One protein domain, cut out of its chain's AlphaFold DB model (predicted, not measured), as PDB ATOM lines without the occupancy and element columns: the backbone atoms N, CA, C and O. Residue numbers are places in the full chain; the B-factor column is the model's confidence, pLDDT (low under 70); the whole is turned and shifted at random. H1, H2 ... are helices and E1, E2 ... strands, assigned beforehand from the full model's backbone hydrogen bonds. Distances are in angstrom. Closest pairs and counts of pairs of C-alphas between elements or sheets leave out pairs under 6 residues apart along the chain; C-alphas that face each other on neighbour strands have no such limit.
ATOM      1  N   MET A   4     -81.293  15.252-136.420       85.94
ATOM      2  CA  MET A   4     -81.286  14.199-137.445       85.94
ATOM      3  C   MET A   4     -82.679  13.597-137.663       85.94
ATOM      4  O   MET A   4     -83.144  13.590-138.794       85.94
ATOM      5  N   ASP A   5     -83.381  13.211-136.589       82.75
ATOM      6  CA  ASP A   5     -84.745  12.655-136.664       82.75
ATOM      7  C   ASP A   5     -85.731  13.627-137.353       82.75
ATOM      8  O   ASP A   5     -86.692  13.211-137.998       82.75
ATOM      9  N   TYR A   6     -85.519  14.938-137.194       84.44
ATOM     10  CA  TYR A   6     -86.349  15.965-137.825       84.44
ATOM     11  C   TYR A   6     -86.007  16.158-139.305       84.44
ATOM     12  O   TYR A   6     -86.912  16.254-140.129       84.44
ATOM     13  N   ILE A   7     -84.718  16.194-139.652       86.88
ATOM     14  CA  ILE A   7     -84.271  16.311-141.048       86.88
ATOM     15  C   ILE A   7     -84.731  15.091-141.850       86.88
ATOM     16  O   ILE A   7     -85.277  15.254-142.935       86.88
ATOM     17  N   GLU A   8     -84.584  13.892-141.287       86.94
ATOM     18  CA  GLU A   8     -85.060  12.637-141.874       86.94
ATOM     19  C   GLU A   8     -86.571  12.668-142.137       86.94
ATOM     20  O   GLU A   8     -87.022  12.307-143.220       86.94
ATOM     21  N   LEU A   9     -87.361  13.164-141.179       86.06
ATOM     22  CA  LEU A   9     -88.802  13.337-141.358       86.06
ATOM     23  C   LEU A   9     -89.135  14.295-142.502       86.06
ATOM     24  O   LEU A   9     -90.044  14.012-143.280       86.06
ATOM     25  N   VAL A  10     -88.446  15.434-142.584       84.50
ATOM     26  CA  VAL A  10     -88.684  16.453-143.617       84.50
ATOM     27  C   VAL A  10     -88.329  15.913-144.999       84.50
ATOM     28  O   VAL A  10     -89.131  16.032-145.923       84.50
ATOM     29  N   ASP A  11     -87.166  15.280-145.123       84.69
ATOM     30  CA  ASP A  11     -86.686  14.657-146.355       84.69
ATOM     31  C   ASP A  11     -87.648  13.559-146.837       84.69
ATOM     32  O   ASP A  11     -88.130  13.594-147.972       84.69
ATOM     33  N   TRP A  12     -88.043  12.658-145.934       85.56
ATOM     34  CA  TRP A  12     -89.047  11.633-146.212       85.56
ATOM     35  C   TRP A  12     -90.397  12.243-146.620       85.56
ATOM     36  O   TRP A  12     -90.986  11.839-147.619       85.56
ATOM     37  N   THR A  13     -90.871  13.279-145.922       83.88
ATOM     38  CA  THR A  13     -92.138  13.958-146.257       83.88
ATOM     39  C   THR A  13     -92.093  14.569-147.662       83.88
ATOM     40  O   THR A  13     -93.073  14.476-148.403       83.88
ATOM     41  N   GLY A  14     -90.953  15.148-148.056       79.69
ATOM     42  CA  GLY A  14     -90.731  15.687-149.397       79.69
ATOM     43  C   GLY A  14     -90.808  14.624-150.496       79.69
ATOM     44  O   GLY A  14     -91.402  14.882-151.544       79.69
ATOM     45  N   ARG A  15     -90.283  13.415-150.248       79.56
ATOM     46  CA  ARG A  15     -90.439  12.273-151.169       79.56
ATOM     47  C   ARG A  15     -91.902  11.850-151.294       79.56
ATOM     48  O   ARG A  15     -92.417  11.774-152.406       79.56
ATOM     49  N   GLN A  16     -92.598  11.695-150.166       78.38
ATOM     50  CA  GLN A  16     -94.002  11.265-150.139       78.38
ATOM     51  C   GLN A  16     -94.969  12.242-150.831       78.38
ATOM     52  O   GLN A  16     -95.994  11.819-151.354       78.38
ATOM     53  N   LEU A  17     -94.681  13.549-150.813       74.88
ATOM     54  CA  LEU A  17     -95.507  14.585-151.454       74.88
ATOM     55  C   LEU A  17     -95.309  14.664-152.974       74.88
ATOM     56  O   LEU A  17     -96.195  15.143-153.681       74.88
ATOM     57  N   ARG A  18     -94.144  14.236-153.469       68.88
ATOM     58  CA  ARG A  18     -93.776  14.314-154.886       68.88
ATOM     59  C   ARG A  18     -94.373  13.176-155.715       68.88
ATOM     60  O   ARG A  18     -94.569  13.353-156.915       68.88
ATOM     61  N   PRO A  31     -88.851   6.834-137.602       81.50
ATOM     62  CA  PRO A  31     -89.179   6.386-136.244       81.50
ATOM     63  C   PRO A  31     -89.766   7.499-135.364       81.50
ATOM     64  O   PRO A  31     -90.442   7.238-134.366       81.50
ATOM     65  N   ILE A  32     -89.554   8.763-135.733       83.19
ATOM     66  CA  ILE A  32     -90.162   9.916-135.067       83.19
ATOM     67  C   ILE A  32     -91.694   9.920-135.154       83.19
ATOM     68  O   ILE A  32     -92.340  10.322-134.189       83.19
ATOM     69  N   LEU A  33     -92.289   9.414-136.241       80.69
ATOM     70  CA  LEU A  33     -93.747   9.316-136.366       80.69
ATOM     71  C   LEU A  33     -94.321   8.312-135.364       80.69
ATOM     72  O   LEU A  33     -95.306   8.610-134.689       80.69
ATOM     73  N   GLN A  34     -93.648   7.170-135.185       82.62
ATOM     74  CA  GLN A  34     -94.014   6.185-134.165       82.62
ATOM     75  C   GLN A  34     -93.887   6.768-132.753       82.62
ATOM     76  O   GLN A  34     -94.799   6.625-131.945       82.62
ATOM     77  N   ARG A  35     -92.800   7.498-132.467       83.44
ATOM     78  CA  ARG A  35     -92.592   8.156-131.162       83.44
ATOM     79  C   ARG A  35     -93.648   9.213-130.851       83.44
ATOM     80  O   ARG A  35     -94.029   9.366-129.695       83.44
ATOM     81  N   LEU A  36     -94.109   9.941-131.864       81.19
ATOM     82  CA  LEU A  36     -95.170  10.941-131.728       81.19
ATOM     83  C   LEU A  36     -96.576  10.324-131.761       81.19
ATOM     84  O   LEU A  36     -97.551  11.045-131.574       81.19
ATOM     85  N   THR A  37     -96.692   9.003-131.953       83.31
ATOM     86  CA  THR A  37     -97.975   8.295-132.108       83.31
ATOM     87  C   THR A  37     -98.809   8.865-133.267       83.31
ATOM     88  O   THR A  37    -100.033   8.951-133.201       83.31
ATOM     89  N   ILE A  38     -98.145   9.281-134.350       82.88
ATOM     90  CA  ILE A  38     -98.784   9.829-135.551       82.88
ATOM     91  C   ILE A  38     -98.715   8.777-136.654       82.88
ATOM     92  O   ILE A  38     -97.639   8.284-136.995       82.88
ATOM     93  N   LYS A  39     -99.862   8.438-137.247       82.31
ATOM     94  CA  LYS A  39     -99.901   7.529-138.396       82.31
ATOM     95  C   LYS A  39     -99.333   8.232-139.628       82.31
ATOM     96  O   LYS A  39     -99.654   9.387-139.896       82.31
ATOM     97  N   GLN A  40     -98.563   7.495-140.427       78.88
ATOM     98  CA  GLN A  40     -97.983   7.961-141.693       78.88
ATOM     99  C   GLN A  40     -99.017   8.658-142.591       78.88
ATOM    100  O   GLN A  40     -98.787   9.746-143.108       78.88
ATOM    101  N   GLN A  41    -100.191   8.042-142.728       78.56
ATOM    102  CA  GLN A  41    -101.287   8.523-143.569       78.56
ATOM    103  C   GLN A  41    -101.821   9.881-143.092       78.56
ATOM    104  O   GLN A  41    -102.087  10.765-143.902       78.56
ATOM    105  N   ASP A  42    -101.963  10.043-141.776       79.62
ATOM    106  CA  ASP A  42    -102.481  11.267-141.164       79.62
ATOM    107  C   ASP A  42    -101.445  12.389-141.228       79.62
ATOM    108  O   ASP A  42    -101.809  13.542-141.443       79.62
ATOM    109  N   TRP A  43    -100.155  12.053-141.139       83.75
ATOM    110  CA  TRP A  43     -99.064  12.999-141.361       83.75
ATOM    111  C   TRP A  43     -99.038  13.525-142.801       83.75
ATOM    112  O   TRP A  43     -99.025  14.734-143.005       83.75
ATOM    113  N   ILE A  44     -99.111  12.650-143.809       80.62
ATOM    114  CA  ILE A  44     -99.120  13.075-145.221       80.62
ATOM    115  C   ILE A  44    -100.377  13.885-145.561       80.62
ATOM    116  O   ILE A  44    -100.295  14.903-146.255       80.62
ATOM    117  N   LYS A  45    -101.541  13.498-145.025       79.75
ATOM    118  CA  LYS A  45    -102.771  14.303-145.124       79.75
ATOM    119  C   LYS A  45    -102.614  15.664-144.455       79.75
ATOM    120  O   LYS A  45    -103.039  16.662-145.031       79.75
ATOM    121  N   ALA A  46    -101.986  15.713-143.280       78.25
ATOM    122  CA  ALA A  46    -101.690  16.966-142.609       78.25
ATOM    123  C   ALA A  46    -100.787  17.834-143.485       78.25
ATOM    124  O   ALA A  46    -101.188  18.939-143.802       78.25
ATOM    125  N   CYS A  47     -99.650  17.340-143.977       78.69
ATOM    126  CA  CYS A  47     -98.734  18.125-144.812       78.69
ATOM    127  C   CYS A  47     -99.384  18.652-146.105       78.69
ATOM    128  O   CYS A  47     -99.185  19.809-146.457       78.69
ATOM    129  N   THR A  48    -100.225  17.855-146.773       75.50
ATOM    130  CA  THR A  48    -100.932  18.282-147.998       75.50
ATOM    131  C   THR A  48    -102.087  19.259-147.743       75.50
ATOM    132  O   THR A  48    -102.282  20.211-148.502       75.50
ATOM    133  N   GLN A  49    -102.904  19.037-146.708       72.88
ATOM    134  CA  GLN A  49    -104.070  19.884-146.423       72.88
ATOM    135  C   GLN A  49    -103.710  21.141-145.625       72.88
ATOM    136  O   GLN A  49    -104.345  22.179-145.813       72.88
ATOM    137  N   PHE A  50    -102.692  21.071-144.769       68.81
ATOM    138  CA  PHE A  50    -102.195  22.191-143.973       68.81
ATOM    139  C   PHE A  50    -101.697  23.335-144.851       68.81
ATOM    140  O   PHE A  50    -102.101  24.477-144.626       68.81
ATOM    141  N   GLU A  51    -100.899  23.036-145.885       63.31
ATOM    142  CA  GLU A  51    -100.446  24.049-146.846       63.31
ATOM    143  C   GLU A  51    -101.629  24.727-147.541       63.31
ATOM    144  O   GLU A  51    -101.691  25.956-147.616       63.31
ATOM    145  N   ARG A  52    -102.630  23.944-147.969       64.69
ATOM    146  CA  ARG A  52    -103.846  24.480-148.601       64.69
ATOM    147  C   ARG A  52    -104.663  25.370-147.667       64.69
ATOM    148  O   ARG A  52    -105.282  26.324-148.128       64.69
ATOM    149  N   GLN A  53    -104.671  25.074-146.371       63.00
ATOM    150  CA  GLN A  53    -105.418  25.839-145.371       63.00
ATOM    151  C   GLN A  53    -104.620  27.006-144.771       63.00
ATOM    152  O   GLN A  53    -105.169  27.733-143.943       63.00
ATOM    153  N   ARG A  54    -103.347  27.202-145.167       63.22
ATOM    154  CA  ARG A  54    -102.400  28.158-144.547       63.22
ATOM    155  C   ARG A  54    -102.392  28.057-143.019       63.22
ATOM    156  O   ARG A  54    -102.170  29.048-142.321       63.22
ATOM    157  N   ALA A  55    -102.681  26.866-142.499       66.81
ATOM    158  CA  ALA A  55    -102.616  26.633-141.073       66.81
ATOM    159  C   ALA A  55    -101.157  26.819-140.626       66.81
ATOM    160  O   ALA A  55    -100.229  26.683-141.415       66.81
ATOM    161  N   LEU A  56    -100.956  27.220-139.375       68.62
ATOM    162  CA  LEU A  56     -99.642  27.445-138.767       68.62
ATOM    163  C   LEU A  56     -99.362  26.443-137.641       68.62
ATOM    164  O   LEU A  56     -98.222  26.291-137.217       68.62
ATOM    165  N   LEU A  57    -100.403  25.770-137.147       77.62
ATOM    166  CA  LEU A  57    -100.340  24.834-136.031       77.62
ATOM    167  C   LEU A  57    -100.885  23.470-136.454       77.62
ATOM    168  O   LEU A  57    -101.886  23.400-137.156       77.62
ATOM    169  N   ILE A  58    -100.262  22.384-136.005       77.44
ATOM    170  CA  ILE A  58    -100.746  21.016-136.226       77.44
ATOM    171  C   ILE A  58    -100.832  20.335-134.864       77.44
ATOM    172  O   ILE A  58     -99.881  20.385-134.084       77.44
ATOM    173  N   GLY A  59    -101.969  19.719-134.551       77.88
ATOM    174  CA  GLY A  59    -102.117  18.958-133.313       77.88
ATOM    175  C   GLY A  59    -103.564  18.727-132.902       77.88
ATOM    176  O   GLY A  59    -104.497  18.935-133.675       77.88
ATOM    177  N   SER A  60    -103.763  18.300-131.657       80.12
ATOM    178  CA  SER A  60    -105.097  18.229-131.053       80.12
ATOM    179  C   SER A  60    -105.723  19.625-130.921       80.12
ATOM    180  O   SER A  60    -105.015  20.631-130.829       80.12
ATOM    181  N   LEU A  61    -107.054  19.703-130.833       79.12
ATOM    182  CA  LEU A  61    -107.751  20.982-130.642       79.12
ATOM    183  C   LEU A  61    -107.234  21.729-129.399       79.12
ATOM    184  O   LEU A  61    -106.971  22.928-129.450       79.12
ATOM    185  N   ARG A  62    -107.017  20.993-128.301       79.69
ATOM    186  CA  ARG A  62    -106.516  21.537-127.036       79.69
ATOM    187  C   ARG A  62    -105.093  22.080-127.183       79.69
ATOM    188  O   ARG A  62    -104.818  23.189-126.739       79.69
ATOM    189  N   SER A  63    -104.198  21.340-127.839       79.62
ATOM    190  CA  SER A  63    -102.821  21.805-128.065       79.62
ATOM    191  C   SER A  63    -102.767  23.013-129.003       79.62
ATOM    192  O   SER A  63    -101.975  23.917-128.767       79.62
ATOM    193  N   ILE A  64    -103.641  23.075-130.016       79.94
ATOM    194  CA  ILE A  64    -103.756  24.233-130.916       79.94
ATOM    195  C   ILE A  64    -104.235  25.469-130.148       79.94
ATOM    196  O   ILE A  64    -103.673  26.548-130.325       79.94
ATOM    197  N   GLN A  65    -105.233  25.331-129.271       79.44
ATOM    198  CA  GLN A  65    -105.723  26.433-128.437       79.44
ATOM    199  C   GLN A  65    -104.627  26.970-127.511       79.44
ATOM    200  O   GLN A  65    -104.366  28.170-127.507       79.44
ATOM    201  N   ILE A  66    -103.933  26.081-126.794       81.62
ATOM    202  CA  ILE A  66    -102.828  26.452-125.898       81.62
ATOM    203  C   ILE A  66    -101.704  27.143-126.681       81.62
ATOM    204  O   ILE A  66    -101.223  28.202-126.282       81.62
ATOM    205  N   ALA A  67    -101.308  26.585-127.827       79.88
ATOM    206  CA  ALA A  67    -100.270  27.171-128.668       79.88
ATOM    207  C   ALA A  67    -100.677  28.544-129.227       79.88
ATOM    208  O   ALA A  67     -99.844  29.439-129.297       79.88
ATOM    209  N   THR A  68    -101.953  28.744-129.570       76.94
ATOM    210  CA  THR A  68    -102.466  30.033-130.066       76.94
ATOM    211  C   THR A  68    -102.347  31.134-129.007       76.94
ATOM    212  O   THR A  68    -101.932  32.247-129.331       76.94
ATOM    213  N   VAL A  69    -102.638  30.803-127.742       79.25
ATOM    214  CA  VAL A  69    -102.461  31.712-126.596       79.25
ATOM    215  C   VAL A  69    -100.980  32.025-126.379       79.25
ATOM    216  O   VAL A  69    -100.607  33.192-126.303       79.25
ATOM    217  N   ASN A  70    -100.115  31.006-126.369       79.38
ATOM    218  CA  ASN A  70     -98.672  31.189-126.162       79.38
ATOM    219  C   ASN A  70     -97.989  31.968-127.297       79.38
ATOM    220  O   ASN A  70     -97.017  32.678-127.064       79.38
ATOM    221  N   LEU A  71     -98.497  31.855-128.526       76.75
ATOM    222  CA  LEU A  71     -97.996  32.588-129.691       76.75
ATOM    223  C   LEU A  71     -98.619  33.984-129.836       76.75
ATOM    224  O   LEU A  71     -98.350  34.660-130.829       76.75
ATOM    225  N   ASN A  72     -99.439  34.412-128.866       73.38
ATOM    226  CA  ASN A  72    -100.102  35.715-128.810       73.38
ATOM    227  C   ASN A  72    -100.898  36.044-130.093       73.38
ATOM    228  O   ASN A  72    -100.879  37.164-130.606       73.38
ATOM    229  N   ARG A  73    -101.563  35.034-130.671       68.12
ATOM    230  CA  ARG A  73    -102.295  35.141-131.943       68.12
ATOM    231  C   ARG A  73    -103.798  35.189-131.681       68.12
ATOM    232  O   ARG A  73    -104.348  34.293-131.057       68.12
ATOM    233  N   SER A  74    -104.500  36.163-132.256       63.50
ATOM    234  CA  SER A  74    -105.962  36.300-132.095       63.50
ATOM    235  C   SER A  74    -106.791  35.278-132.893       63.50
ATOM    236  O   SER A  74    -108.005  35.208-132.731       63.50
ATOM    237  N   ARG A  75    -106.167  34.494-133.786       60.66
ATOM    238  CA  ARG A  75    -106.827  33.468-134.613       60.66
ATOM    239  C   ARG A  75    -106.050  32.156-134.567       60.66
ATOM    240  O   ARG A  75    -104.896  32.112-134.992       60.66
ATOM    241  N   ALA A  76    -106.716  31.089-134.128       63.56
ATOM    242  CA  ALA A  76    -106.197  29.728-134.186       63.56
ATOM    243  C   ALA A  76    -106.268  29.206-135.629       63.56
ATOM    244  O   ALA A  76    -107.301  28.719-136.079       63.56
ATOM    245  N   GLN A  77    -105.171  29.337-136.375       66.88
ATOM    246  CA  GLN A  77    -105.015  28.722-137.696       66.88
ATOM    247  C   GLN A  77    -104.331  27.370-137.505       66.88
ATOM    248  O   GLN A  77    -103.112  27.266-137.624       66.88
ATOM    249  N   GLY A  78    -105.097  26.357-137.102       67.88
ATOM    250  CA  GLY A  78    -104.553  25.040-136.781       67.88
ATOM    251  C   GLY A  78    -105.250  23.905-137.519       67.88
ATOM    252  O   GLY A  78    -106.476  23.859-137.565       67.88
ATOM    253  N   TYR A  79    -104.465  22.977-138.059       73.62
ATOM    254  CA  TYR A  79    -104.949  21.723-138.618       73.62
ATOM    255  C   TYR A  79    -105.078  20.681-137.507       73.62
ATOM    256  O   TYR A  79    -104.101  20.325-136.836       73.62
ATOM    257  N   ARG A  80    -106.305  20.200-137.297       76.12
ATOM    258  CA  ARG A  80    -106.596  19.194-136.278       76.12
ATOM    259  C   ARG A  80    -106.150  17.821-136.768       76.12
ATOM    260  O   ARG A  80    -106.710  17.313-137.734       76.12
ATOM    261  N   LEU A  81    -105.227  17.193-136.045       68.56
ATOM    262  CA  LEU A  81    -104.950  15.770-136.230       68.56
ATOM    263  C   LEU A  81    -106.128  14.965-135.664       68.56
ATOM    264  O   LEU A  81    -106.431  15.052-134.474       68.56
TER     265      LEU A  81
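Overview. This is residues 4 to 18 and 31 to 81 of the 83 residues of an uncharacterized protein of Photobacterium lipolyticum (UniProt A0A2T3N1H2). What shape do these atoms make? A tiny sheet of two parallel strands, E1 beside E2, sits between H3 and H4, while H1 and the short H2 form the far end of the domain beyond H3. H1 crosses nearly at right angles to H3. What is printed? The 66 residues, mostly helix by class, hold H1, H2, H3, E1, H4 and E2 in that order. The whole is only just compact, close to loose, with a radius of gyration of the C-alphas of 12.7 A and spans of 34 by 25 by 19 A.

Arrangement. How do the strands pair? E1, residues 57 to 59, and E2, residues 78 to 80, are parallel at 19 degrees, with N 79 and O 57 at 2.8 A. With H4, residues 61 to 70, they form a strand-helix-strand unit, two parallel strands joined through a helix, with a right-handed crossover. Which helices come near? The closest C-alphas of H4 and E2, Ile 64 and Gly 78, are 6.0 A apart. Those of E2 and H3, residues 40 to 53, are Phe 50 and Tyr 79, 6.0 A apart. What lies beyond H3? H1, residues 4 to 18, touches H3 with residues 13 to 17 alone, closest at the C-alphas of Thr 13 and Ile 44, 7.1 A, only just about perpendicular at 72 degrees. H2, residues 31 to 35, touches H1, closest at the C-alphas of Asp 5 and Ile 32, 6.3 A. H3 and H4 are apart. Are the helix backbones complete? Every O i to N i+4 pair is within hydrogen-bond range in H1, H2 and H4, and 8 of 10 are in H3.

Along the chain. Where do the ends lie? H1 begins at C-alpha 4 (-81.286, 14.199, -137.445), and E2 ends at C-alpha 80 (-106.596, 19.194, -136.278). How long are the helices? From first to last C-alpha H1 spans 21.5 A, H3 19.7 A and H4 14.4 A.

Size, cuts and confidence. How far does it reach? The two C-alphas farthest apart, those of Pro 31 and Ser 74, are 34.6 A apart. Is it unbroken? Residues 19 to 30 are not printed, and C-alphas 18 and 31 are 20.8 A apart across the cut. Where is confidence low? The pLDDT is under 70 at residue 18, residues 50 to 56, residues 73 to 78 and residue 81.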